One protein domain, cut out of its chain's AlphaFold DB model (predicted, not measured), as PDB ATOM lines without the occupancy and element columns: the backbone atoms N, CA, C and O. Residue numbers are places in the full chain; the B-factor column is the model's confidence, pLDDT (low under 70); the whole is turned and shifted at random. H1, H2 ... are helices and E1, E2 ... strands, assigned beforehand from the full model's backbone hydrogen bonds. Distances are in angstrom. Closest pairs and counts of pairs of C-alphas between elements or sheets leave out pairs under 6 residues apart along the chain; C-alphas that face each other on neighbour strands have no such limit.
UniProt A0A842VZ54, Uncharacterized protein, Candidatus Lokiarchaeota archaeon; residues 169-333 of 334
ATOM      1  N   SER A 169      -8.726 -36.758 -55.375       88.25
ATOM      2  CA  SER A 169      -7.636 -36.532 -56.337       88.25
ATOM      3  C   SER A 169      -7.926 -35.452 -57.386       88.25
ATOM      4  O   SER A 169      -7.012 -35.025 -58.088       88.25
ATOM      5  N   GLU A 170      -9.193 -35.070 -57.553       90.56
ATOM      6  CA  GLU A 170      -9.643 -34.052 -58.510       90.56
ATOM      7  C   GLU A 170      -9.818 -32.673 -57.860       90.56
ATOM      8  O   GLU A 170      -9.905 -31.668 -58.567       90.56
ATOM      9  N   LEU A 171      -9.865 -32.627 -56.527       90.25
ATOM     10  CA  LEU A 171     -10.057 -31.421 -55.733       90.25
ATOM     11  C   LEU A 171      -8.711 -30.835 -55.304       90.25
ATOM     12  O   LEU A 171      -7.725 -31.551 -55.112       90.25
ATOM     13  N   ASP A 172      -8.669 -29.518 -55.106       91.31
ATOM     14  CA  ASP A 172      -7.536 -28.914 -54.406       91.31
ATOM     15  C   ASP A 172      -7.558 -29.274 -52.905       91.31
ATOM     16  O   ASP A 172      -8.540 -29.792 -52.363       91.31
ATOM     17  N   THR A 173      -6.446 -29.034 -52.212       91.12
ATOM     18  CA  THR A 173      -6.302 -29.389 -50.794       91.12
ATOM     19  C   THR A 173      -7.330 -28.703 -49.891       91.12
ATOM     20  O   THR A 173      -7.812 -29.321 -48.944       91.12
ATOM     21  N   ILE A 174      -7.689 -27.447 -50.165       92.31
ATOM     22  CA  ILE A 174      -8.621 -26.693 -49.318       92.31
ATOM     23  C   ILE A 174     -10.055 -27.177 -49.538       92.31
ATOM     24  O   ILE A 174     -10.795 -27.337 -48.571       92.31
ATOM     25  N   GLN A 175     -10.432 -27.483 -50.781       93.69
ATOM     26  CA  GLN A 175     -11.717 -28.101 -51.112       93.69
ATOM     27  C   GLN A 175     -11.869 -29.468 -50.443       93.69
ATOM     28  O   GLN A 175     -12.904 -29.748 -49.848       93.69
ATOM     29  N   ASN A 176     -10.815 -30.286 -50.456       94.69
ATOM     30  CA  ASN A 176     -10.803 -31.555 -49.732       94.69
ATOM     31  C   ASN A 176     -11.041 -31.372 -48.225       94.69
ATOM     32  O   ASN A 176     -11.891 -32.047 -47.649       94.69
ATOM     33  N   ILE A 177     -10.325 -30.438 -47.583       94.94
ATOM     34  CA  ILE A 177     -10.524 -30.124 -46.157       94.94
ATOM     35  C   ILE A 177     -11.967 -29.667 -45.904       94.94
ATOM     36  O   ILE A 177     -12.583 -30.097 -44.929       94.94
ATOM     37  N   ASN A 178     -12.527 -28.849 -46.794       95.12
ATOM     38  CA  ASN A 178     -13.898 -28.368 -46.695       95.12
ATOM     39  C   ASN A 178     -14.916 -29.518 -46.687       95.12
ATOM     40  O   ASN A 178     -15.737 -29.605 -45.771       95.12
ATOM     41  N   GLU A 179     -14.810 -30.441 -47.642       95.75
ATOM     42  CA  GLU A 179     -15.699 -31.603 -47.727       95.75
ATOM     43  C   GLU A 179     -15.530 -32.559 -46.533       95.75
ATOM     44  O   GLU A 179     -16.521 -33.085 -46.014       95.75
ATOM     45  N   ILE A 180     -14.304 -32.728 -46.025       95.81
ATOM     46  CA  ILE A 180     -14.032 -33.497 -44.800       95.81
ATOM     47  C   ILE A 180     -14.772 -32.885 -43.604       95.81
ATOM     48  O   ILE A 180     -15.441 -33.600 -42.854       95.81
ATOM     49  N   LEU A 181     -14.687 -31.564 -43.416       95.12
ATOM     50  CA  LEU A 181     -15.355 -30.883 -42.304       95.12
ATOM     51  C   LEU A 181     -16.887 -30.926 -42.422       95.12
ATOM     52  O   LEU A 181     -17.574 -30.952 -41.395       95.12
ATOM     53  N   ASP A 182     -17.436 -30.957 -43.637       94.19
ATOM     54  CA  ASP A 182     -18.877 -31.115 -43.878       94.19
ATOM     55  C   ASP A 182     -19.386 -32.544 -43.662       94.19
ATOM     56  O   ASP A 182     -20.568 -32.734 -43.365       94.19
ATOM     57  N   SER A 183     -18.496 -33.533 -43.730       91.56
ATOM     58  CA  SER A 183     -18.825 -34.957 -43.609       91.56
ATOM     59  C   SER A 183     -19.055 -35.438 -42.173       91.56
ATOM     60  O   SER A 183     -19.442 -36.589 -41.962       91.56
ATOM     61  N   LEU A 184     -18.864 -34.566 -41.176       87.44
ATOM     62  CA  LEU A 184     -19.115 -34.876 -39.771       87.44
ATOM     63  C   LEU A 184     -20.577 -35.296 -39.550       87.44
ATOM     64  O   LEU A 184     -21.512 -34.515 -39.749       87.44
ATOM     65  N   GLN A 185     -20.762 -36.540 -39.100       75.31
ATOM     66  CA  GLN A 185     -22.083 -37.157 -38.973       75.31
ATOM     67  C   GLN A 185     -22.707 -36.959 -37.590       75.31
ATOM     68  O   GLN A 185     -23.930 -36.840 -37.483       75.31
ATOM     69  N   ASN A 186     -21.895 -36.923 -36.528       84.31
ATOM     70  CA  ASN A 186     -22.404 -36.868 -35.160       84.31
ATOM     71  C   ASN A 186     -22.437 -35.425 -34.637       84.31
ATOM     72  O   ASN A 186     -21.408 -34.753 -34.643       84.31
ATOM     73  N   PRO A 187     -23.575 -34.929 -34.115       85.00
ATOM     74  CA  PRO A 187     -23.700 -33.565 -33.604       85.00
ATOM     75  C   PRO A 187     -23.091 -33.455 -32.199       85.00
ATOM     76  O   PRO A 187     -23.801 -33.277 -31.214       85.00
ATOM     77  N   VAL A 188     -21.775 -33.636 -32.096       92.31
ATOM     78  CA  VAL A 188     -21.031 -33.586 -30.827       92.31
ATOM     79  C   VAL A 188     -20.169 -32.333 -30.706       92.31
ATOM     80  O   VAL A 188     -19.867 -31.914 -29.597       92.31
ATOM     81  N   LEU A 189     -19.827 -31.699 -31.829       93.75
ATOM     82  CA  LEU A 189     -19.083 -30.443 -31.885       93.75
ATOM     83  C   LEU A 189     -20.036 -29.293 -32.214       93.75
ATOM     84  O   LEU A 189     -20.681 -29.289 -33.264       93.75
ATOM     85  N   ALA A 190     -20.102 -28.305 -31.324       93.56
ATOM     86  CA  ALA A 190     -20.872 -27.085 -31.537       93.56
ATOM     87  C   ALA A 190     -20.188 -26.174 -32.558       93.56
ATOM     88  O   ALA A 190     -20.848 -25.637 -33.443       93.56
ATOM     89  N   MET A 191     -18.866 -26.053 -32.457       94.00
ATOM     90  CA  MET A 191     -18.023 -25.379 -33.437       94.00
ATOM     91  C   MET A 191     -16.734 -26.151 -33.610       94.00
ATOM     92  O   MET A 191     -16.264 -26.783 -32.664       94.00
ATOM     93  N   TYR A 192     -16.147 -26.072 -34.793       95.62
ATOM     94  CA  TYR A 192     -14.835 -26.642 -35.037       95.62
ATOM     95  C   TYR A 192     -14.161 -25.991 -36.232       95.62
ATOM     96  O   TYR A 192     -14.828 -25.484 -37.134       95.62
ATOM     97  N   SER A 193     -12.838 -25.987 -36.234       96.44
ATOM     98  CA  SER A 193     -12.041 -25.321 -37.251       96.44
ATOM     99  C   SER A 193     -10.667 -25.946 -37.403       96.44
ATOM    100  O   SER A 193     -10.183 -26.674 -36.535       96.44
ATOM    101  N   ILE A 194     -10.052 -25.638 -38.538       97.38
ATOM    102  CA  ILE A 194      -8.644 -25.855 -38.819       97.38
ATOM    103  C   ILE A 194      -7.979 -24.485 -38.873       97.38
ATOM    104  O   ILE A 194      -8.443 -23.584 -39.574       97.38
ATOM    105  N   VAL A 195      -6.895 -24.320 -38.130       96.50
ATOM    106  CA  VAL A 195      -6.197 -23.042 -37.956       96.50
ATOM    107  C   VAL A 195      -4.691 -23.223 -38.076       96.50
ATOM    108  O   VAL A 195      -4.152 -24.280 -37.759       96.50
ATOM    109  N   THR A 196      -4.005 -22.176 -38.519       94.69
ATOM    110  CA  THR A 196      -2.534 -22.088 -38.492       94.69
ATOM    111  C   THR A 196      -2.040 -21.656 -37.103       94.69
ATOM    112  O   THR A 196      -2.837 -21.143 -36.312       94.69
ATOM    113  N   PRO A 197      -0.733 -21.728 -36.786       92.31
ATOM    114  CA  PRO A 197      -0.215 -21.359 -35.465       92.31
ATOM    115  C   PRO A 197      -0.408 -19.866 -35.170       92.31
ATOM    116  O   PRO A 197      -0.556 -19.463 -34.023       92.31
ATOM    117  N   SER A 198      -0.489 -19.043 -36.220       90.38
ATOM    118  CA  SER A 198      -0.782 -17.610 -36.119       90.38
ATOM    119  C   SER A 198      -2.239 -17.283 -35.758       90.38
ATOM    120  O   SER A 198      -2.565 -16.116 -35.559       90.38
ATOM    121  N   GLY A 199      -3.120 -18.288 -35.696       88.69
ATOM    122  CA  GLY A 199      -4.554 -18.114 -35.459       88.69
ATOM    123  C   GLY A 199      -5.362 -17.792 -36.719       88.69
ATOM    124  O   GLY A 199      -6.558 -17.533 -36.617       88.69
ATOM    125  N   LEU A 200      -4.749 -17.820 -37.911       91.06
ATOM    126  CA  LEU A 200      -5.494 -17.697 -39.168       91.06
ATOM    127  C   LEU A 200      -6.311 -18.966 -39.419       91.06
ATOM    128  O   LEU A 200      -5.740 -20.058 -39.498       91.06
ATOM    129  N   THR A 201      -7.622 -18.799 -39.581       93.19
ATOM    130  CA  THR A 201      -8.550 -19.869 -39.954       93.19
ATOM    131  C   THR A 201      -8.290 -20.339 -41.380       93.19
ATOM    132  O   THR A 201      -8.347 -19.551 -42.321       93.19
ATOM    133  N   VAL A 202      -8.035 -21.638 -41.525       93.25
ATOM    134  CA  VAL A 202      -7.996 -22.344 -42.811       93.25
ATOM    135  C   VAL A 202      -9.421 -22.681 -43.242       93.25
ATOM    136  O   VAL A 202      -9.818 -22.343 -44.351       93.25
ATOM    137  N   ASP A 203     -10.198 -23.303 -42.351       94.81
ATOM    138  CA  ASP A 203     -11.623 -23.581 -42.551       94.81
ATOM    139  C   ASP A 203     -12.338 -23.786 -41.198       94.81
ATOM    140  O   ASP A 203     -11.687 -24.066 -40.191       94.81
ATOM    141  N   GLN A 204     -13.663 -23.623 -41.138       94.81
ATOM    142  CA  GLN A 204     -14.446 -23.688 -39.896       94.81
ATOM    143  C   GLN A 204     -15.926 -24.032 -40.104       94.81
ATOM    144  O   GLN A 204     -16.499 -23.796 -41.169       94.81
ATOM    145  N   ARG A 205     -16.583 -24.523 -39.051       94.75
ATOM    146  CA  ARG A 205     -18.020 -24.814 -38.998       94.75
ATOM    147  C   ARG A 205     -18.621 -24.380 -37.664       94.75
ATOM    148  O   ARG A 205     -18.007 -24.540 -36.611       94.75
ATOM    149  N   ASP A 206     -19.865 -23.916 -37.728       93.19
ATOM    150  CA  ASP A 206     -20.729 -23.643 -36.580       93.19
ATOM    151  C   ASP A 206     -22.043 -24.416 -36.758       93.19
ATOM    152  O   ASP A 206     -22.824 -24.171 -37.685       93.19
ATOM    153  N   LYS A 207     -22.278 -25.397 -35.886       89.50
ATOM    154  CA  LYS A 207     -23.484 -26.236 -35.894       89.50
ATOM    155  C   LYS A 207     -24.637 -25.600 -35.115       89.50
ATOM    156  O   LYS A 207     -25.704 -26.203 -35.028       89.50
ATOM    157  N   ASN A 208     -24.452 -24.395 -34.567       82.31
ATOM    158  CA  ASN A 208     -25.435 -23.633 -33.796       82.31
ATOM    159  C   ASN A 208     -26.046 -24.432 -32.629       82.31
ATOM    160  O   ASN A 208     -27.193 -24.211 -32.240       82.31
ATOM    161  N   MET A 209     -25.287 -25.378 -32.065       84.12
ATOM    162  CA  MET A 209     -25.733 -26.185 -30.922       84.12
ATOM    163  C   MET A 209     -25.769 -25.372 -29.627       84.12
ATOM    164  O   MET A 209     -26.561 -25.657 -28.733       84.12
ATOM    165  N   ILE A 210     -24.898 -24.367 -29.529       84.25
ATOM    166  CA  ILE A 210     -24.755 -23.480 -28.380       84.25
ATOM    167  C   ILE A 210     -24.734 -22.059 -28.923       84.25
ATOM    168  O   ILE A 210     -24.047 -21.770 -29.901       84.25
ATOM    169  N   ARG A 211     -25.474 -21.155 -28.282       83.12
ATOM    170  CA  ARG A 211     -25.403 -19.738 -28.623       83.12
ATOM    171  C   ARG A 211     -24.196 -19.121 -27.931       83.12
ATOM    172  O   ARG A 211     -24.255 -18.847 -26.736       83.12
ATOM    173  N   ILE A 212     -23.141 -18.875 -28.692       83.69
ATOM    174  CA  ILE A 212     -21.942 -18.205 -28.196       83.69
ATOM    175  C   ILE A 212     -21.947 -16.705 -28.543       83.69
ATOM    176  O   ILE A 212     -22.573 -16.297 -29.525       83.69
ATOM    177  N   PRO A 213     -21.299 -15.856 -27.730       90.06
ATOM    178  CA  PRO A 213     -21.315 -14.401 -27.905       90.06
ATOM    179  C   PRO A 213     -20.195 -13.860 -28.820       90.06
ATOM    180  O   PRO A 213     -20.089 -12.645 -28.979       90.06
ATOM    181  N   ILE A 214     -19.375 -14.731 -29.417       90.62
ATOM    182  CA  ILE A 214     -18.254 -14.381 -30.307       90.62
ATOM    183  C   ILE A 214     -18.400 -15.058 -31.675       90.62
ATOM    184  O   ILE A 214     -19.258 -15.919 -31.852       90.62
ATOM    185  N   SER A 215     -17.596 -14.658 -32.665       91.94
ATOM    186  CA  SER A 215     -17.564 -15.359 -33.955       91.94
ATOM    187  C   SER A 215     -16.715 -16.630 -33.870       91.94
ATOM    188  O   SER A 215     -15.856 -16.760 -32.994       91.94
ATOM    189  N   THR A 216     -16.928 -17.560 -34.801       90.81
ATOM    190  CA  THR A 216     -16.140 -18.797 -34.887       90.81
ATOM    191  C   THR A 216     -14.658 -18.511 -35.135       90.81
ATOM    192  O   THR A 216     -13.811 -19.194 -34.564       90.81
ATOM    193  N   GLU A 217     -14.324 -17.470 -35.903       92.31
ATOM    194  CA  GLU A 217     -12.939 -17.052 -36.143       92.31
ATOM    195  C   GLU A 217     -12.282 -16.555 -34.855       92.31
ATOM    196  O   GLU A 217     -11.175 -16.978 -34.530       92.31
ATOM    197  N   ALA A 218     -12.973 -15.689 -34.104       92.25
ATOM    198  CA  ALA A 218     -12.462 -15.151 -32.845       92.25
ATOM    199  C   ALA A 218     -12.240 -16.269 -31.815       92.25
ATOM    200  O   ALA A 218     -11.179 -16.344 -31.200       92.25
ATOM    201  N   PHE A 219     -13.209 -17.183 -31.695       94.31
ATOM    202  CA  PHE A 219     -13.070 -18.379 -30.870       94.31
ATOM    203  C   PHE A 219     -11.844 -19.206 -31.274       94.31
ATOM    204  O   PHE A 219     -11.006 -19.528 -30.434       94.31
ATOM    205  N   SER A 220     -11.737 -19.539 -32.562       93.50
ATOM    206  CA  SER A 220     -10.699 -20.434 -33.076       93.50
ATOM    207  C   SER A 220      -9.302 -19.844 -32.904       93.50
ATOM    208  O   SER A 220      -8.384 -20.558 -32.510       93.50
ATOM    209  N   ALA A 221      -9.144 -18.539 -33.142       92.38
ATOM    210  CA  ALA A 221      -7.885 -17.838 -32.934       92.38
ATOM    211  C   ALA A 221      -7.459 -17.872 -31.457       92.38
ATOM    212  O   ALA A 221      -6.335 -18.279 -31.162       92.38
ATOM    213  N   ASN A 222      -8.359 -17.525 -30.531       92.12
ATOM    214  CA  ASN A 222      -8.048 -17.467 -29.097       92.12
ATOM    215  C   ASN A 222      -7.760 -18.860 -28.516       92.12
ATOM    216  O   ASN A 222      -6.749 -19.060 -27.837       92.12
ATOM    217  N   ALA A 223      -8.581 -19.855 -28.858       94.25
ATOM    218  CA  ALA A 223      -8.363 -21.238 -28.445       94.25
ATOM    219  C   ALA A 223      -7.046 -21.807 -29.003       94.25
ATOM    220  O   ALA A 223      -6.345 -22.553 -28.316       94.25
ATOM    221  N   ASN A 224      -6.668 -21.429 -30.226       94.94
ATOM    222  CA  ASN A 224      -5.397 -21.844 -30.803       94.94
ATOM    223  C   ASN A 224      -4.199 -21.188 -30.124       94.94
ATOM    224  O   ASN A 224      -3.218 -21.876 -29.876       94.94
ATOM    225  N   VAL A 225      -4.269 -19.901 -29.771       93.12
ATOM    226  CA  VAL A 225      -3.207 -19.250 -28.984       93.12
ATOM    227  C   VAL A 225      -2.955 -20.023 -27.689       93.12
ATOM    228  O   VAL A 225      -1.801 -20.280 -27.338       93.12
ATOM    229  N   ALA A 226      -4.023 -20.478 -27.023       92.00
ATOM    230  CA  ALA A 226      -3.899 -21.325 -25.843       92.00
ATOM    231  C   ALA A 226      -3.162 -22.639 -26.142       92.00
ATOM    232  O   ALA A 226      -2.261 -23.029 -25.397       92.00
ATOM    233  N   PHE A 227      -3.507 -23.299 -27.248       95.50
ATOM    234  CA  PHE A 227      -2.861 -24.540 -27.662       95.50
ATOM    235  C   PHE A 227      -1.388 -24.349 -28.059       95.50
ATOM    236  O   PHE A 227      -0.543 -25.124 -27.624       95.50
ATOM    237  N   GLN A 228      -1.048 -23.293 -28.801       95.12
ATOM    238  CA  GLN A 228       0.338 -23.006 -29.190       95.12
ATOM    239  C   GLN A 228       1.226 -22.714 -27.979       95.12
ATOM    240  O   GLN A 228       2.340 -23.228 -27.896       95.12
ATOM    241  N   LYS A 229       0.717 -21.969 -26.990       93.62
ATOM    242  CA  LYS A 229       1.442 -21.754 -25.731       93.62
ATOM    243  C   LYS A 229       1.645 -23.061 -24.960       93.62
ATOM    244  O   LYS A 229       2.705 -23.279 -24.382       93.62
ATOM    245  N   MET A 230       0.661 -23.960 -24.986       94.19
ATOM    246  CA  MET A 230       0.815 -25.298 -24.413       94.19
ATOM    247  C   MET A 230       1.879 -26.128 -25.136       94.19
ATOM    248  O   MET A 230       2.638 -26.818 -24.463       94.19
ATOM    249  N   ILE A 231       1.966 -26.054 -26.468       94.38
ATOM    250  CA  ILE A 231       3.024 -26.708 -27.257       94.38
ATOM    251  C   ILE A 231       4.405 -26.152 -26.880       94.38
ATOM    252  O   ILE A 231       5.339 -26.927 -26.673       94.38
ATOM    253  N   GLU A 232       4.535 -24.829 -26.756       92.94
ATOM    254  CA  GLU A 232       5.789 -24.168 -26.377       92.94
ATOM    255  C   GLU A 232       6.278 -24.635 -24.999       92.94
ATOM    256  O   GLU A 232       7.411 -25.100 -24.861       92.94
ATOM    257  N   GLU A 233       5.404 -24.590 -23.992       91.44
ATOM    258  CA  GLU A 233       5.722 -25.019 -22.626       91.44
ATOM    259  C   GLU A 233       5.990 -26.529 -22.557       91.44
ATOM    260  O   GLU A 233       6.911 -26.978 -21.870       91.44
ATOM    261  N   ALA A 234       5.236 -27.327 -23.320       91.00
ATOM    262  CA  ALA A 234       5.440 -28.767 -23.452       91.00
ATOM    263  C   ALA A 234       6.811 -29.124 -24.035       91.00
ATOM    264  O   ALA A 234       7.357 -30.163 -23.675       91.00
ATOM    265  N   GLY A 235       7.401 -28.264 -24.873       87.31
ATOM    266  CA  GLY A 235       8.748 -28.458 -25.418       87.31
ATOM    267  C   GLY A 235       9.848 -28.532 -24.351       87.31
ATOM    268  O   GLY A 235      10.935 -29.042 -24.623       87.31
ATOM    269  N   SER A 236       9.573 -28.069 -23.128       81.69
ATOM    270  CA  SER A 236      10.472 -28.225 -21.977       81.69
ATOM    271  C   SER A 236      10.403 -29.611 -21.318       81.69
ATOM    272  O   SER A 236      11.258 -29.940 -20.492       81.69
ATOM    273  N   LEU A 237       9.408 -30.435 -21.665       84.44
ATOM    274  CA  LEU A 237       9.191 -31.749 -21.073       84.44
ATOM    275  C   LEU A 237       9.863 -32.865 -21.885       84.44
ATOM    276  O   LEU A 237       9.627 -33.032 -23.078       84.44
ATOM    277  N   ASN A 238      10.596 -33.744 -21.202       83.62
ATOM    278  CA  ASN A 238      11.187 -34.953 -21.794       83.62
ATOM    279  C   ASN A 238      10.196 -36.140 -21.858       83.62
ATOM    280  O   ASN A 238      10.579 -37.288 -21.631       83.62
ATOM    281  N   ILE A 239       8.910 -35.883 -22.134       84.62
ATOM    282  CA  ILE A 239       7.837 -36.904 -22.096       84.62
ATOM    283  C   ILE A 239       7.145 -37.138 -23.450       84.62
ATOM    284  O   ILE A 239       6.171 -37.890 -23.510       84.62
ATOM    285  N   GLY A 240       7.657 -36.520 -24.517       87.00
ATOM    286  CA  GLY A 240       7.092 -36.562 -25.868       87.00
ATOM    287  C   GLY A 240       6.350 -35.278 -26.241       87.00
ATOM    288  O   GLY A 240       6.295 -34.330 -25.459       87.00
ATOM    289  N   SER A 241       5.788 -35.255 -27.449       93.31
ATOM    290  CA  SER A 241       5.020 -34.114 -27.960       93.31
ATOM    291  C   SER A 241       3.628 -34.030 -27.329       93.31
ATOM    292  O   SER A 241       3.032 -35.050 -26.973       93.31
ATOM    293  N   LEU A 242       3.084 -32.813 -27.227       95.94
ATOM    294  CA  LEU A 242       1.684 -32.598 -26.863       95.94
ATOM    295  C   LEU A 242       0.785 -33.056 -28.021       95.94
ATOM    296  O   LEU A 242       0.827 -32.493 -29.111       95.94
ATOM    297  N   LEU A 243      -0.027 -34.080 -27.774       96.94
ATOM    298  CA  LEU A 243      -0.899 -34.715 -28.762       96.94
ATOM    299  C   LEU A 243      -2.303 -34.124 -28.769       96.94
ATOM    300  O   LEU A 243      -2.958 -34.078 -29.801       96.94
ATOM    301  N   SER A 244      -2.797 -33.710 -27.607       96.50
ATOM    302  CA  SER A 244      -4.083 -33.031 -27.499       96.50
ATOM    303  C   SER A 244      -4.173 -32.250 -26.203       96.50
ATOM    304  O   SER A 244      -3.597 -32.627 -25.179       96.50
ATOM    305  N   TYR A 245      -4.931 -31.169 -26.255       95.56
ATOM    306  CA  TYR A 245      -5.302 -30.363 -25.111       95.56
ATOM    307  C   TYR A 245      -6.823 -30.277 -25.040       95.56
ATOM    308  O   TYR A 245      -7.463 -29.854 -26.000       95.56
ATOM    309  N   VAL A 246      -7.401 -30.679 -23.909       97.25
ATOM    310  CA  VAL A 246      -8.835 -30.547 -23.658       97.25
ATOM    311  C   VAL A 246      -9.062 -29.868 -22.319       97.25
ATOM    312  O   VAL A 246      -8.672 -30.409 -21.288       97.25
ATOM    313  N   CYS A 247      -9.724 -28.719 -22.297       96.94
ATOM    314  CA  CYS A 247     -10.135 -28.068 -21.052       96.94
ATOM    315  C   CYS A 247     -11.652 -28.033 -20.919       96.94
ATOM    316  O   CYS A 247     -12.360 -27.921 -21.915       96.94
ATOM    317  N   ILE A 248     -12.138 -28.159 -19.682       97.19
ATOM    318  CA  ILE A 248     -13.560 -28.171 -19.342       97.19
ATOM    319  C   ILE A 248     -13.866 -27.006 -18.407       97.19
ATOM    320  O   ILE A 248     -13.179 -26.802 -17.401       97.19
ATOM    321  N   SER A 249     -14.942 -26.297 -18.723       95.88
ATOM    322  CA  SER A 249     -15.476 -25.173 -17.962       95.88
ATOM    323  C   SER A 249     -16.997 -25.279 -17.858       95.88
ATOM    324  O   SER A 249     -17.637 -25.932 -18.689       95.88
ATOM    325  N   GLY A 250     -17.580 -24.652 -16.841       92.38
ATOM    326  CA  GLY A 250     -19.025 -24.630 -16.630       92.38
ATOM    327  C   GLY A 250     -19.414 -24.527 -15.159       92.38
ATOM    328  O   GLY A 250     -18.653 -24.888 -14.264       92.38
ATOM    329  N   GLU A 251     -20.627 -24.037 -14.920       84.19
ATOM    330  CA  GLU A 251     -21.127 -23.753 -13.569       84.19
ATOM    331  C   GLU A 251     -21.571 -25.028 -12.833       84.19
ATOM    332  O   GLU A 251     -21.402 -25.153 -11.617       84.19
ATOM    333  N   ASP A 252     -22.114 -25.997 -13.573       86.44
ATOM    334  CA  ASP A 252     -22.703 -27.217 -13.030       86.44
ATOM    335  C   ASP A 252     -22.545 -28.415 -13.991       86.44
ATOM    336  O   ASP A 252     -22.217 -28.226 -15.167       86.44
ATOM    337  N   PRO A 253     -22.775 -29.656 -13.514       83.94
ATOM    338  CA  PRO A 253     -22.595 -30.871 -14.310       83.94
ATOM    339  C   PRO A 253     -23.460 -30.971 -15.573       83.94
ATOM    340  O   PRO A 253     -23.062 -31.663 -16.511       83.94
ATOM    341  N   ASP A 254     -24.621 -30.314 -15.605       86.75
ATOM    342  CA  ASP A 254     -25.536 -30.336 -16.749       86.75
ATOM    343  C   ASP A 254     -25.109 -29.322 -17.829       86.75
ATOM    344  O   ASP A 254     -25.475 -29.464 -18.997       86.75
ATOM    345  N   ASN A 255     -24.290 -28.334 -17.454       89.38
ATOM    346  CA  ASN A 255     -23.819 -27.236 -18.298       89.38
ATOM    347  C   ASN A 255     -22.285 -27.199 -18.423       89.38
ATOM    348  O   ASN A 255     -21.682 -26.124 -18.443       89.38
ATOM    349  N   LEU A 256     -21.645 -28.369 -18.520       94.31
ATOM    350  CA  LEU A 256     -20.213 -28.462 -18.811       94.31
ATOM    351  C   LEU A 256     -19.932 -28.389 -20.314       94.31
ATOM    352  O   LEU A 256     -20.548 -29.089 -21.125       94.31
ATOM    353  N   TYR A 257     -18.923 -27.598 -20.663       95.75
ATOM    354  CA  TYR A 257     -18.431 -27.406 -22.020       95.75
ATOM    355  C   TYR A 257     -16.939 -27.688 -22.086       95.75
ATOM    356  O   TYR A 257     -16.213 -27.471 -21.117       95.75
ATOM    357  N   GLY A 258     -16.485 -28.167 -23.237       96.38
ATOM    358  CA  GLY A 258     -15.094 -28.478 -23.493       96.38
ATOM    359  C   GLY A 258     -14.564 -27.760 -24.722       96.38
ATOM    360  O   GLY A 258     -15.271 -27.617 -25.721       96.38
ATOM    361  N   ILE A 259     -13.306 -27.337 -24.649       97.31
ATOM    362  CA  ILE A 259     -12.510 -26.949 -25.814       97.31
ATOM    363  C   ILE A 259     -11.488 -28.054 -26.032       97.31
ATOM    364  O   ILE A 259     -10.771 -28.402 -25.098       97.31
ATOM    365  N   ALA A 260     -11.428 -28.605 -27.242       97.31
ATOM    366  CA  ALA A 260     -10.417 -29.566 -27.663       97.31
ATOM    367  C   ALA A 260      -9.520 -28.944 -28.730       97.31
ATOM    368  O   ALA A 260     -10.009 -28.314 -29.666       97.31
ATOM    369  N   ALA A 261      -8.221 -29.173 -28.604       97.56
ATOM    370  CA  ALA A 261      -7.218 -28.818 -29.588       97.56
ATOM    371  C   ALA A 261      -6.307 -30.019 -29.869       97.56
ATOM    372  O   ALA A 261      -5.980 -30.788 -28.956       97.56
ATOM    373  N   ALA A 262      -5.930 -30.198 -31.131       97.69
ATOM    374  CA  ALA A 262      -5.062 -31.280 -31.585       97.69
ATOM    375  C   ALA A 262      -4.298 -30.867 -32.856       97.69
ATOM    376  O   ALA A 262      -4.788 -30.025 -33.610       97.69
ATOM    377  N   PRO A 263      -3.118 -31.448 -33.126       97.00
ATOM    378  CA  PRO A 263      -2.426 -31.263 -34.394       97.00
ATOM    379  C   PRO A 263      -3.178 -31.964 -35.534       97.00
ATOM    380  O   PRO A 263      -3.749 -33.038 -35.345       97.00
ATOM    381  N   SER A 264      -3.137 -31.363 -36.725       96.56
ATOM    382  CA  SER A 264      -3.863 -31.825 -37.921       96.56
ATOM    383  C   SER A 264      -2.981 -31.964 -39.164       96.56
ATOM    384  O   SER A 264      -3.500 -32.093 -40.268       96.56
ATOM    385  N   GLY A 265      -1.658 -31.923 -38.999       95.31
ATOM    386  CA  GLY A 265      -0.675 -32.043 -40.075       95.31
ATOM    387  C   GLY A 265      -0.113 -30.702 -40.553       95.31
ATOM    388  O   GLY A 265      -0.106 -29.725 -39.807       95.31
ATOM    389  N   GLN A 266       0.398 -30.665 -41.786       95.06
ATOM    390  CA  GLN A 266       1.139 -29.527 -42.339       95.06
ATOM    391  C   GLN A 266       0.620 -29.114 -43.716       95.06
ATOM    392  O   GLN A 266       0.487 -29.941 -44.615       95.06
ATOM    393  N   LEU A 267       0.392 -27.815 -43.905       92.75
ATOM    394  CA  LEU A 267       0.012 -27.241 -45.194       92.75
ATOM    395  C   LEU A 267       1.162 -26.457 -45.814       92.75
ATOM    396  O   LEU A 267       1.819 -25.650 -45.154       92.75
ATOM    397  N   GLN A 268       1.362 -26.654 -47.117       90.19
ATOM    398  CA  GLN A 268       2.248 -25.821 -47.915       90.19
ATOM    399  C   GLN A 268       1.463 -24.644 -48.502       90.19
ATOM    400  O   GLN A 268       0.579 -24.818 -49.336       90.19
ATOM    401  N   PHE A 269       1.834 -23.434 -48.102       85.31
ATOM    402  CA  PHE A 269       1.333 -22.187 -48.665       85.31
ATOM    403  C   PHE A 269       2.326 -21.667 -49.694       85.31
ATOM    404  O   PHE A 269       3.517 -21.550 -49.394       85.31
ATOM    405  N   VAL A 270       1.843 -21.333 -50.890       85.19
ATOM    406  CA  VAL A 270       2.647 -20.734 -51.961       85.19
ATOM    407  C   VAL A 270       2.067 -19.368 -52.300       85.19
ATOM    408  O   VAL A 270       0.896 -19.252 -52.644       85.19
ATOM    409  N   ASP A 271       2.889 -18.329 -52.204       83.69
ATOM    410  CA  ASP A 271       2.538 -16.998 -52.690       83.69
ATOM    411  C   ASP A 271       2.609 -16.998 -54.221       83.69
ATOM    412  O   ASP A 271       3.681 -17.158 -54.808       83.69
ATOM    413  N   GLU A 272       1.467 -16.807 -54.881       83.62
ATOM    414  CA  GLU A 272       1.371 -16.816 -56.344       83.62
ATOM    415  C   GLU A 272       2.264 -15.758 -57.012       83.62
ATOM    416  O   GLU A 272       2.785 -15.979 -58.110       83.62
ATOM    417  N   SER A 273       2.473 -14.617 -56.352       85.00
ATOM    418  CA  SER A 273       3.197 -13.470 -56.898       85.00
ATOM    419  C   SER A 273       4.713 -13.591 -56.746       85.00
ATOM    420  O   SER A 273       5.456 -13.223 -57.658       85.00
ATOM    421  N   THR A 274       5.180 -14.126 -55.615       88.31
ATOM    422  CA  THR A 274       6.614 -14.255 -55.309       88.31
ATOM    423  C   THR A 274       7.154 -15.665 -55.530       88.31
ATOM    424  O   THR A 274       8.371 -15.848 -55.551       88.31
ATOM    425  N   GLN A 275       6.271 -16.656 -55.705       88.62
ATOM    426  CA  GLN A 275       6.581 -18.093 -55.711       88.62
ATOM    427  C   GLN A 275       7.288 -18.563 -54.427       88.62
ATOM    428  O   GLN A 275       7.855 -19.657 -54.380       88.62
ATOM    429  N   ALA A 276       7.271 -17.744 -53.369       86.69
ATOM    430  CA  ALA A 276       7.753 -18.147 -52.063       86.69
ATOM    431  C   ALA A 276       6.819 -19.223 -51.509       86.69
ATOM    432  O   ALA A 276       5.599 -19.090 -51.589       86.69
ATOM    433  N   SER A 277       7.393 -20.282 -50.941       88.50
ATOM    434  CA  SER A 277       6.620 -21.329 -50.282       88.50
ATOM    435  C   SER A 277       6.996 -21.434 -48.812       88.50
ATOM    436  O   SER A 277       8.157 -21.254 -48.441       88.50
ATOM    437  N   SER A 278       5.999 -21.705 -47.980       88.88
ATOM    438  CA  SER A 278       6.157 -21.947 -46.549       88.88
ATOM    439  C   SER A 278       5.311 -23.146 -46.156       88.88
ATOM    440  O   SER A 278       4.193 -23.289 -46.641       88.88
ATOM    441  N   VAL A 279       5.848 -24.007 -45.301       91.38
ATOM    442  CA  VAL A 279       5.089 -25.095 -44.684       91.38
ATOM    443  C   VAL A 279       4.712 -24.637 -43.285       91.38
ATOM    444  O   VAL A 279       5.571 -24.125 -42.565       91.38
ATOM    445  N   GLN A 280       3.441 -24.766 -42.926       92.62
ATOM    446  CA  GLN A 280       2.948 -24.417 -41.598       92.62
ATOM    447  C   GLN A 280       2.156 -25.581 -41.022       92.62
ATOM    448  O   GLN A 280       1.354 -26.197 -41.728       92.62
ATOM    449  N   ASP A 281       2.366 -25.843 -39.736       94.44
ATOM    450  CA  ASP A 281       1.529 -26.764 -38.977       94.44
ATOM    451  C   ASP A 281       0.094 -26.237 -38.925       94.44
ATOM    452  O   ASP A 281      -0.143 -25.032 -38.852       94.44
ATOM    453  N   ILE A 282      -0.877 -27.135 -38.946       96.62
ATOM    454  CA  ILE A 282      -2.279 -26.802 -38.730       96.62
ATOM    455  C   ILE A 282      -2.812 -27.563 -37.528       96.62
ATOM    456  O   ILE A 282      -2.385 -28.676 -37.226       96.62
ATOM    457  N   SER A 283      -3.750 -26.945 -36.825       97.38
ATOM    458  CA  SER A 283      -4.381 -27.509 -35.637       97.38
ATOM    459  C   SER A 283      -5.887 -27.577 -35.827       97.38
ATOM    460  O   SER A 283      -6.491 -26.674 -36.404       97.38
ATOM    461  N   PHE A 284      -6.488 -28.653 -35.340       97.81
ATOM    462  CA  PHE A 284      -7.921 -28.769 -35.146       97.81
ATOM    463  C   PHE A 284      -8.287 -28.129 -33.814       97.81
ATOM    464  O   PHE A 284      -7.662 -28.425 -32.797       97.81
ATOM    465  N   ILE A 285      -9.322 -27.295 -33.822       97.69
ATOM    466  CA  ILE A 285      -9.927 -26.697 -32.634       97.69
ATOM    467  C   ILE A 285     -11.411 -27.051 -32.634       97.69
ATOM    468  O   ILE A 285     -12.065 -26.953 -33.668       97.69
ATOM    469  N   GLY A 286     -11.965 -27.428 -31.485       96.19
ATOM    470  CA  GLY A 286     -13.381 -27.753 -31.338       96.19
ATOM    471  C   GLY A 286     -13.968 -27.265 -30.018       96.19
ATOM    472  O   GLY A 286     -13.356 -27.444 -28.971       96.19
ATOM    473  N   LEU A 287     -15.175 -26.693 -30.060       96.69
ATOM    474  CA  LEU A 287     -16.026 -26.448 -28.892       96.69
ATOM    475  C   LEU A 287     -17.133 -27.497 -28.855       96.69
ATOM    476  O   LEU A 287     -17.801 -27.731 -29.864       96.69
ATOM    477  N   PHE A 288     -17.393 -28.076 -27.688       95.62
ATOM    478  CA  PHE A 288     -18.436 -29.083 -27.518       95.62
ATOM    479  C   PHE A 288     -19.119 -28.993 -26.150       95.62
ATOM    480  O   PHE A 288     -18.472 -28.665 -25.156       95.62
ATOM    481  N   PRO A 289     -20.420 -29.314 -26.055       94.31
ATOM    482  CA  PRO A 289     -21.043 -29.620 -24.776       94.31
ATOM    483  C   PRO A 289     -20.653 -31.035 -24.324       94.31
ATOM    484  O   PRO A 289     -20.531 -31.950 -25.140       94.31
ATOM    485  N   LEU A 290     -20.523 -31.262 -23.017       92.38
ATOM    486  CA  LEU A 290     -20.207 -32.589 -22.467       92.38
ATOM    487  C   LEU A 290     -21.424 -33.525 -22.355       92.38
ATOM    488  O   LEU A 290     -21.309 -34.612 -21.792       92.38
ATOM    489  N   THR A 291     -22.570 -33.156 -22.936       89.00
ATOM    490  CA  THR A 291     -23.839 -33.904 -22.879       89.00
ATOM    491  C   THR A 291     -23.695 -35.386 -23.249       89.00
ATOM    492  O   THR A 291     -24.360 -36.234 -22.658       89.00
ATOM    493  N   TYR A 292     -22.821 -35.711 -24.207       86.56
ATOM    494  CA  TYR A 292     -22.580 -37.085 -24.673       86.56
ATOM    495  C   TYR A 292     -21.246 -37.673 -24.193       86.56
ATOM    496  O   TYR A 292     -20.893 -38.788 -24.576       86.56
ATOM    497  N   GLY A 293     -20.522 -36.946 -23.339       91.81
ATOM    498  CA  GLY A 293     -19.156 -37.246 -22.924       91.81
ATOM    499  C   GLY A 293     -18.094 -36.870 -23.963       91.81
ATOM    500  O   GLY A 293     -18.410 -36.510 -25.097       91.81
ATOM    501  N   ALA A 294     -16.818 -36.936 -23.570       93.94
ATOM    502  CA  ALA A 294     -15.711 -36.488 -24.425       93.94
ATOM    503  C   ALA A 294     -15.205 -37.562 -25.406       93.94
ATOM    504  O   ALA A 294     -14.641 -37.214 -26.440       93.94
ATOM    505  N   ILE A 295     -15.433 -38.856 -25.144       93.12
ATOM    506  CA  ILE A 295     -14.998 -39.947 -26.041       93.12
ATOM    507  C   ILE A 295     -15.515 -39.790 -27.481       93.12
ATOM    508  O   ILE A 295     -14.697 -39.859 -28.399       93.12
ATOM    509  N   PRO A 296     -16.817 -39.551 -27.739       93.88
ATOM    510  CA  PRO A 296     -17.287 -39.349 -29.108       93.88
ATOM    511  C   PRO A 296     -16.683 -38.095 -29.754       93.88
ATOM    512  O   PRO A 296     -16.386 -38.110 -30.941       93.88
ATOM    513  N   VAL A 297     -16.428 -37.033 -28.988       95.25
ATOM    514  CA  VAL A 297     -15.788 -35.814 -29.510       95.25
ATOM    515  C   VAL A 297     -14.362 -36.099 -29.976       95.25
ATOM    516  O   VAL A 297     -13.988 -35.718 -31.083       95.25
ATOM    517  N   LEU A 298     -13.580 -36.814 -29.162       95.50
ATOM    518  CA  LEU A 298     -12.230 -37.241 -29.531       95.50
ATOM    519  C   LEU A 298     -12.251 -38.188 -30.741       95.50
ATOM    520  O   LEU A 298     -11.377 -38.097 -31.598       95.50
ATOM    521  N   GLY A 299     -13.266 -39.051 -30.844       95.19
ATOM    522  CA  GLY A 299     -13.487 -39.922 -32.000       95.19
ATOM    523  C   GLY A 299     -13.749 -39.156 -33.303       95.19
ATOM    524  O   GLY A 299     -13.138 -39.486 -34.320       95.19
ATOM    525  N   GLU A 300     -14.592 -38.116 -33.278       95.38
ATOM    526  CA  GLU A 300     -14.788 -37.234 -34.442       95.38
ATOM    527  C   GLU A 300     -13.506 -36.479 -34.795       95.38
ATOM    528  O   GLU A 300     -13.101 -36.465 -35.956       95.38
ATOM    529  N   ALA A 301     -12.829 -35.896 -33.801       96.44
ATOM    530  CA  ALA A 301     -11.575 -35.183 -34.023       96.44
ATOM    531  C   ALA A 301     -10.516 -36.098 -34.663       96.44
ATOM    532  O   ALA A 301      -9.868 -35.707 -35.630       96.44
ATOM    533  N   ARG A 302     -10.395 -37.349 -34.193       96.69
ATOM    534  CA  ARG A 302      -9.532 -38.374 -34.798       96.69
ATOM    535  C   ARG A 302      -9.895 -38.636 -36.259       96.69
ATOM    536  O   ARG A 302      -8.995 -38.684 -37.089       96.69
ATOM    537  N   ASN A 303     -11.176 -38.833 -36.575       96.81
ATOM    538  CA  ASN A 303     -11.614 -39.121 -37.944       96.81
ATOM    539  C   ASN A 303     -11.341 -37.929 -38.879       96.81
ATOM    540  O   ASN A 303     -10.840 -38.126 -39.986       96.81
ATOM    541  N   ILE A 304     -11.587 -36.696 -38.417       96.88
ATOM    542  CA  ILE A 304     -11.254 -35.469 -39.157       96.88
ATOM    543  C   ILE A 304      -9.748 -35.397 -39.417       96.88
ATOM    544  O   ILE A 304      -9.340 -35.284 -40.570       96.88
ATOM    545  N   VAL A 305      -8.922 -35.500 -38.370       97.56
ATOM    546  CA  VAL A 305      -7.459 -35.408 -38.494       97.56
ATOM    547  C   VAL A 305      -6.918 -36.497 -39.416       97.56
ATOM    548  O   VAL A 305      -6.141 -36.198 -40.317       97.56
ATOM    549  N   TYR A 306      -7.373 -37.740 -39.258       97.56
ATOM    550  CA  TYR A 306      -6.989 -38.845 -40.136       97.56
ATOM    551  C   TYR A 306      -7.303 -38.554 -41.609       97.56
ATOM    552  O   TYR A 306      -6.439 -38.724 -42.465       97.56
ATOM    553  N   SER A 307      -8.506 -38.057 -41.892       97.06
ATOM    554  CA  SER A 307      -8.932 -37.738 -43.261       97.06
ATOM    555  C   SER A 307      -8.124 -36.584 -43.857       97.06
ATOM    556  O   SER A 307      -7.770 -36.604 -45.030       97.06
ATOM    557  N   ILE A 308      -7.767 -35.588 -43.041       96.75
ATOM    558  CA  ILE A 308      -6.881 -34.500 -43.469       96.75
ATOM    559  C   ILE A 308      -5.501 -35.058 -43.846       96.75
ATOM    560  O   ILE A 308      -4.991 -34.716 -44.912       96.75
ATOM    561  N   LEU A 309      -4.918 -35.952 -43.038       96.81
ATOM    562  CA  LEU A 309      -3.623 -36.580 -43.340       96.81
ATOM    563  C   LEU A 309      -3.655 -37.435 -44.617       96.81
ATOM    564  O   LEU A 309      -2.666 -37.476 -45.346       96.81
ATOM    565  N   GLU A 310      -4.780 -38.077 -44.944       95.69
ATOM    566  CA  GLU A 310      -4.927 -38.787 -46.227       95.69
ATOM    567  C   GLU A 310      -4.798 -37.848 -47.439       95.69
ATOM    568  O   GLU A 310      -4.341 -38.276 -48.500       95.69
ATOM    569  N   VAL A 311      -5.153 -36.570 -47.277       94.00
ATOM    570  CA  VAL A 311      -5.086 -35.547 -48.331       94.00
ATOM    571  C   VAL A 311      -3.719 -34.863 -48.369       94.00
ATOM    572  O   VAL A 311      -3.164 -34.655 -49.448       94.00
ATOM    573  N   ILE A 312      -3.183 -34.477 -47.209       93.44
ATOM    574  CA  ILE A 312      -1.993 -33.609 -47.120       93.44
ATOM    575  C   ILE A 312      -0.691 -34.378 -46.875       93.44
ATOM    576  O   ILE A 312       0.392 -33.808 -47.000       93.44
ATOM    577  N   GLY A 313      -0.787 -35.673 -46.575       91.44
ATOM    578  CA  GLY A 313       0.337 -36.543 -46.253       91.44
ATOM    579  C   GLY A 313       0.529 -36.760 -44.752       91.44
ATOM    580  O   GLY A 313      -0.208 -36.257 -43.909       91.44
ATOM    581  N   THR A 314       1.545 -37.554 -44.423       90.38
ATOM    582  CA  THR A 314       1.837 -38.007 -43.057       90.38
ATOM    583  C   THR A 314       2.521 -36.925 -42.226       90.38
ATOM    584  O   THR A 314       3.494 -36.321 -42.683       90.38
ATOM    585  N   GLU A 315       2.099 -36.766 -40.975       95.38
ATOM    586  CA  GLU A 315       2.765 -35.939 -39.970       95.38
ATOM    587  C   GLU A 315       2.778 -36.702 -38.638       95.38
ATOM    588  O   GLU A 315       1.749 -37.183 -38.165       95.38
ATOM    589  N   SER A 316       3.965 -36.845 -38.053       95.19
ATOM    590  CA  SER A 316       4.224 -37.737 -36.920       95.19
ATOM    591  C   SER A 316       3.407 -37.441 -35.660       95.19
ATOM    592  O   SER A 316       2.989 -38.374 -34.974       95.19
ATOM    593  N   ILE A 317       3.178 -36.169 -35.328       95.75
ATOM    594  CA  ILE A 317       2.474 -35.785 -34.102       95.75
ATOM    595  C   ILE A 317       0.967 -36.011 -34.277       95.75
ATOM    596  O   ILE A 317       0.320 -36.558 -33.382       95.75
ATOM    597  N   ALA A 318       0.406 -35.676 -35.437       96.88
ATOM    598  CA  ALA A 318      -0.983 -35.955 -35.787       96.88
ATOM    599  C   ALA A 318      -1.275 -37.469 -35.839       96.88
ATOM    600  O   ALA A 318      -2.300 -37.926 -35.328       96.88
ATOM    601  N   GLU A 319      -0.348 -38.281 -36.357       97.12
ATOM    602  CA  GLU A 319      -0.436 -39.748 -36.281       97.12
ATOM    603  C   GLU A 319      -0.400 -40.256 -34.832       97.12
ATOM    604  O   GLU A 319      -1.179 -41.135 -34.447       97.12
ATOM    605  N   ALA A 320       0.473 -39.687 -33.995       96.81
ATOM    606  CA  ALA A 320       0.530 -40.013 -32.575       96.81
ATOM    607  C   ALA A 320      -0.768 -39.627 -31.840       96.81
ATOM    608  O   ALA A 320      -1.247 -40.403 -31.009       96.81
ATOM    609  N   PHE A 321      -1.399 -38.501 -32.192       97.56
ATOM    610  CA  PHE A 321      -2.726 -38.126 -31.696       97.56
ATOM    611  C   PHE A 321      -3.787 -39.179 -32.047       97.56
ATOM    612  O   PHE A 321      -4.506 -39.639 -31.154       97.56
ATOM    613  N   ILE A 322      -3.843 -39.635 -33.303       96.88
ATOM    614  CA  ILE A 322      -4.782 -40.685 -33.736       96.88
ATOM    615  C   ILE A 322      -4.601 -41.959 -32.898       96.88
ATOM    616  O   ILE A 322      -5.573 -42.527 -32.391       96.88
ATOM    617  N   ASN A 323      -3.351 -42.383 -32.700       94.81
ATOM    618  CA  ASN A 323      -3.019 -43.557 -31.894       94.81
ATOM    619  C   ASN A 323      -3.393 -43.381 -30.414       94.81
ATOM    620  O   ASN A 323      -3.875 -44.326 -29.779       94.81
ATOM    621  N   SER A 324      -3.219 -42.176 -29.872       94.50
ATOM    622  CA  SER A 324      -3.623 -41.844 -28.506       94.50
ATOM    623  C   SER A 324      -5.134 -41.974 -28.328       94.50
ATOM    624  O   SER A 324      -5.578 -42.644 -27.398       94.50
ATOM    625  N   VAL A 325      -5.942 -41.417 -29.239       94.50
ATOM    626  CA  VAL A 325      -7.410 -41.545 -29.172       94.50
ATOM    627  C   VAL A 325      -7.841 -43.010 -29.265       94.50
ATOM    628  O   VAL A 325      -8.667 -43.451 -28.469       94.50
ATOM    629  N   ASN A 326      -7.241 -43.793 -30.165       91.31
ATOM    630  CA  ASN A 326      -7.522 -45.230 -30.271       91.31
ATOM    631  C   ASN A 326      -7.215 -45.986 -28.967       91.31
ATOM    632  O   ASN A 326      -7.973 -46.871 -28.568       91.31
ATOM    633  N   SER A 327      -6.132 -45.614 -28.279       88.94
ATOM    634  CA  SER A 327      -5.749 -46.209 -26.994       88.94
ATOM    635  C   SER A 327      -6.749 -45.862 -25.886       88.94
ATOM    636  O   SER A 327      -7.175 -46.750 -25.149       88.94
ATOM    637  N   LEU A 328      -7.196 -44.601 -25.816       88.50
ATOM    638  CA  LEU A 328      -8.216 -44.151 -24.858       88.50
ATOM    639  C   LEU A 328      -9.550 -44.875 -25.061       88.50
ATOM    640  O   LEU A 328     -10.180 -45.307 -24.092       88.50
ATOM    641  N   SER A 329      -9.971 -45.032 -26.315       82.06
ATOM    642  CA  SER A 329     -11.199 -45.746 -26.652       82.06
ATOM    643  C   SER A 329     -11.131 -47.226 -26.277       82.06
ATOM    644  O   SER A 329     -12.089 -47.763 -25.721       82.06
ATOM    645  N   ALA A 330      -9.994 -47.884 -26.527       80.81
ATOM    646  CA  ALA A 330      -9.793 -49.290 -26.186       80.81
ATOM    647  C   ALA A 330      -9.749 -49.526 -24.666       80.81
ATOM    648  O   ALA A 330     -10.351 -50.483 -24.179       80.81
ATOM    649  N   ALA A 331      -9.085 -48.638 -23.916       74.56
ATOM    650  CA  ALA A 331      -8.952 -48.731 -22.461       74.56
ATOM    651  C   ALA A 331     -10.305 -48.709 -21.730       74.56
ATOM    652  O   ALA A 331     -10.452 -49.340 -20.690       74.56
ATOM    653  N   LYS A 332     -11.326 -48.060 -22.302       62.47
ATOM    654  CA  LYS A 332     -12.681 -48.016 -21.736       62.47
ATOM    655  C   LYS A 332     -13.384 -49.380 -21.681       62.47
ATOM    656  O   LYS A 332     -14.291 -49.567 -20.869       62.47
ATOM    657  N   PHE A 333     -13.026 -50.302 -22.574       51.44
ATOM    658  CA  PHE A 333     -13.665 -51.616 -22.691       51.44
ATOM    659  C   PHE A 333     -12.838 -52.760 -22.076       51.44
ATOM    660  O   PHE A 333     -13.283 -53.910 -22.139       51.44
TER     661      PHE A 333
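Overview. This is residues 169 to 333 of the 334 residues of an uncharacterized protein of Candidatus Lokiarchaeota archaeon (UniProt A0A842VZ54). A twisted sheet of five strands has one long helix, H2, slanting across one face and three helices, H1, H3 and H4, packed on the other. A long hairpin of E4 and E5 reaches out at one end, where residues 271 to 276 stick out. The 165 printed residues hold four named helices and five named strands, in the order H1 E1 E2 H2 E3 E4 E5 H3 H4, and the class is mixed, helices and strands. The sheet, in the order E2 E1 E5 E4 E3, is antiparallel throughout; with helices on both faces it makes three layers. The whole is compact, with a radius of gyration of the C-alphas of 15.8 A and spans of 53 by 38 by 30 A.

Arrangement. H1, residues 173 to 182, precedes the hairpin of E1, residues 191 to 195, and E2, residues 201 to 206, where N 194 and O 203 are 2.8 A apart, within hydrogen-bond range. H1 is on the sheet at a height of 8.2 A and runs along the strands, at 15 degrees to E2 on the local plane; its closest C-alphas to E2 are Asn 178 and Asp 203, 6.7 A. H2, residues 216 to 234, is on the opposite face from H1 at a height of 8.2 A. E3, residues 242 to 249, E4, residues 257 to 270, and E5, residues 277 to 289, form a meander, each strand the antiparallel neighbour of the one before. H2 runs slantwise to the strands, at 51 degrees to E3 on the local plane; the closest C-alphas of H2 and E5 are Ser 220 and Ile 285, 6.3 A. E4 bends by 62 degrees at residue 265. Within hydrogen-bond range are N 247 and O 259 of E3 and E4, 3.0 A, N 260 and O 286 of E4 and E5, 2.8 A, and N 193 and O 285 of E1 and E5, 2.8 A. H3, residues 294 to 312, is on the same face as H1 and runs along E4, at 2 degrees on the local plane; their closest C-alphas are Ser 264 and Val 305, 5.1 A. With its residues 304 to 312 alone H3 touches H1, at a shallow tilt of 24 degrees, opposite ways; their closest C-alphas are Ile 177 and Ile 308, 6.3 A. H4, residues 316 to 331, forms a helical hairpin with H3, at a shallow tilt of 32 degrees, their closest C-alphas being Arg 302 and Ile 322, 5.4 A. H4 lies over E3 on the same face as H3. In H1, H2, H3 and H4 every O i to N i+4 pair is within hydrogen-bond range.

Along the chain. H1 begins at C-alpha 173, (-6.302, -29.389, -50.794), and is 14.5 A long from first to last C-alpha. H2 measures 26.4 A, H3 26.7 A and H4 22.4 A. E4 measures 37.2 A and E5 38.5 A, against 12.9 A for E1, 13.2 A for E2 and 20.7 A for E3. H4 ends at C-alpha 331, (-8.952, -48.731, -22.461).

Size, cuts and confidence. The two C-alphas farthest apart are those of Ser 273 and Phe 333, 53.9 A. The printed part has no cut and no long link. Its mean pLDDT is 91.8, and residues 332 to 333 are under 70.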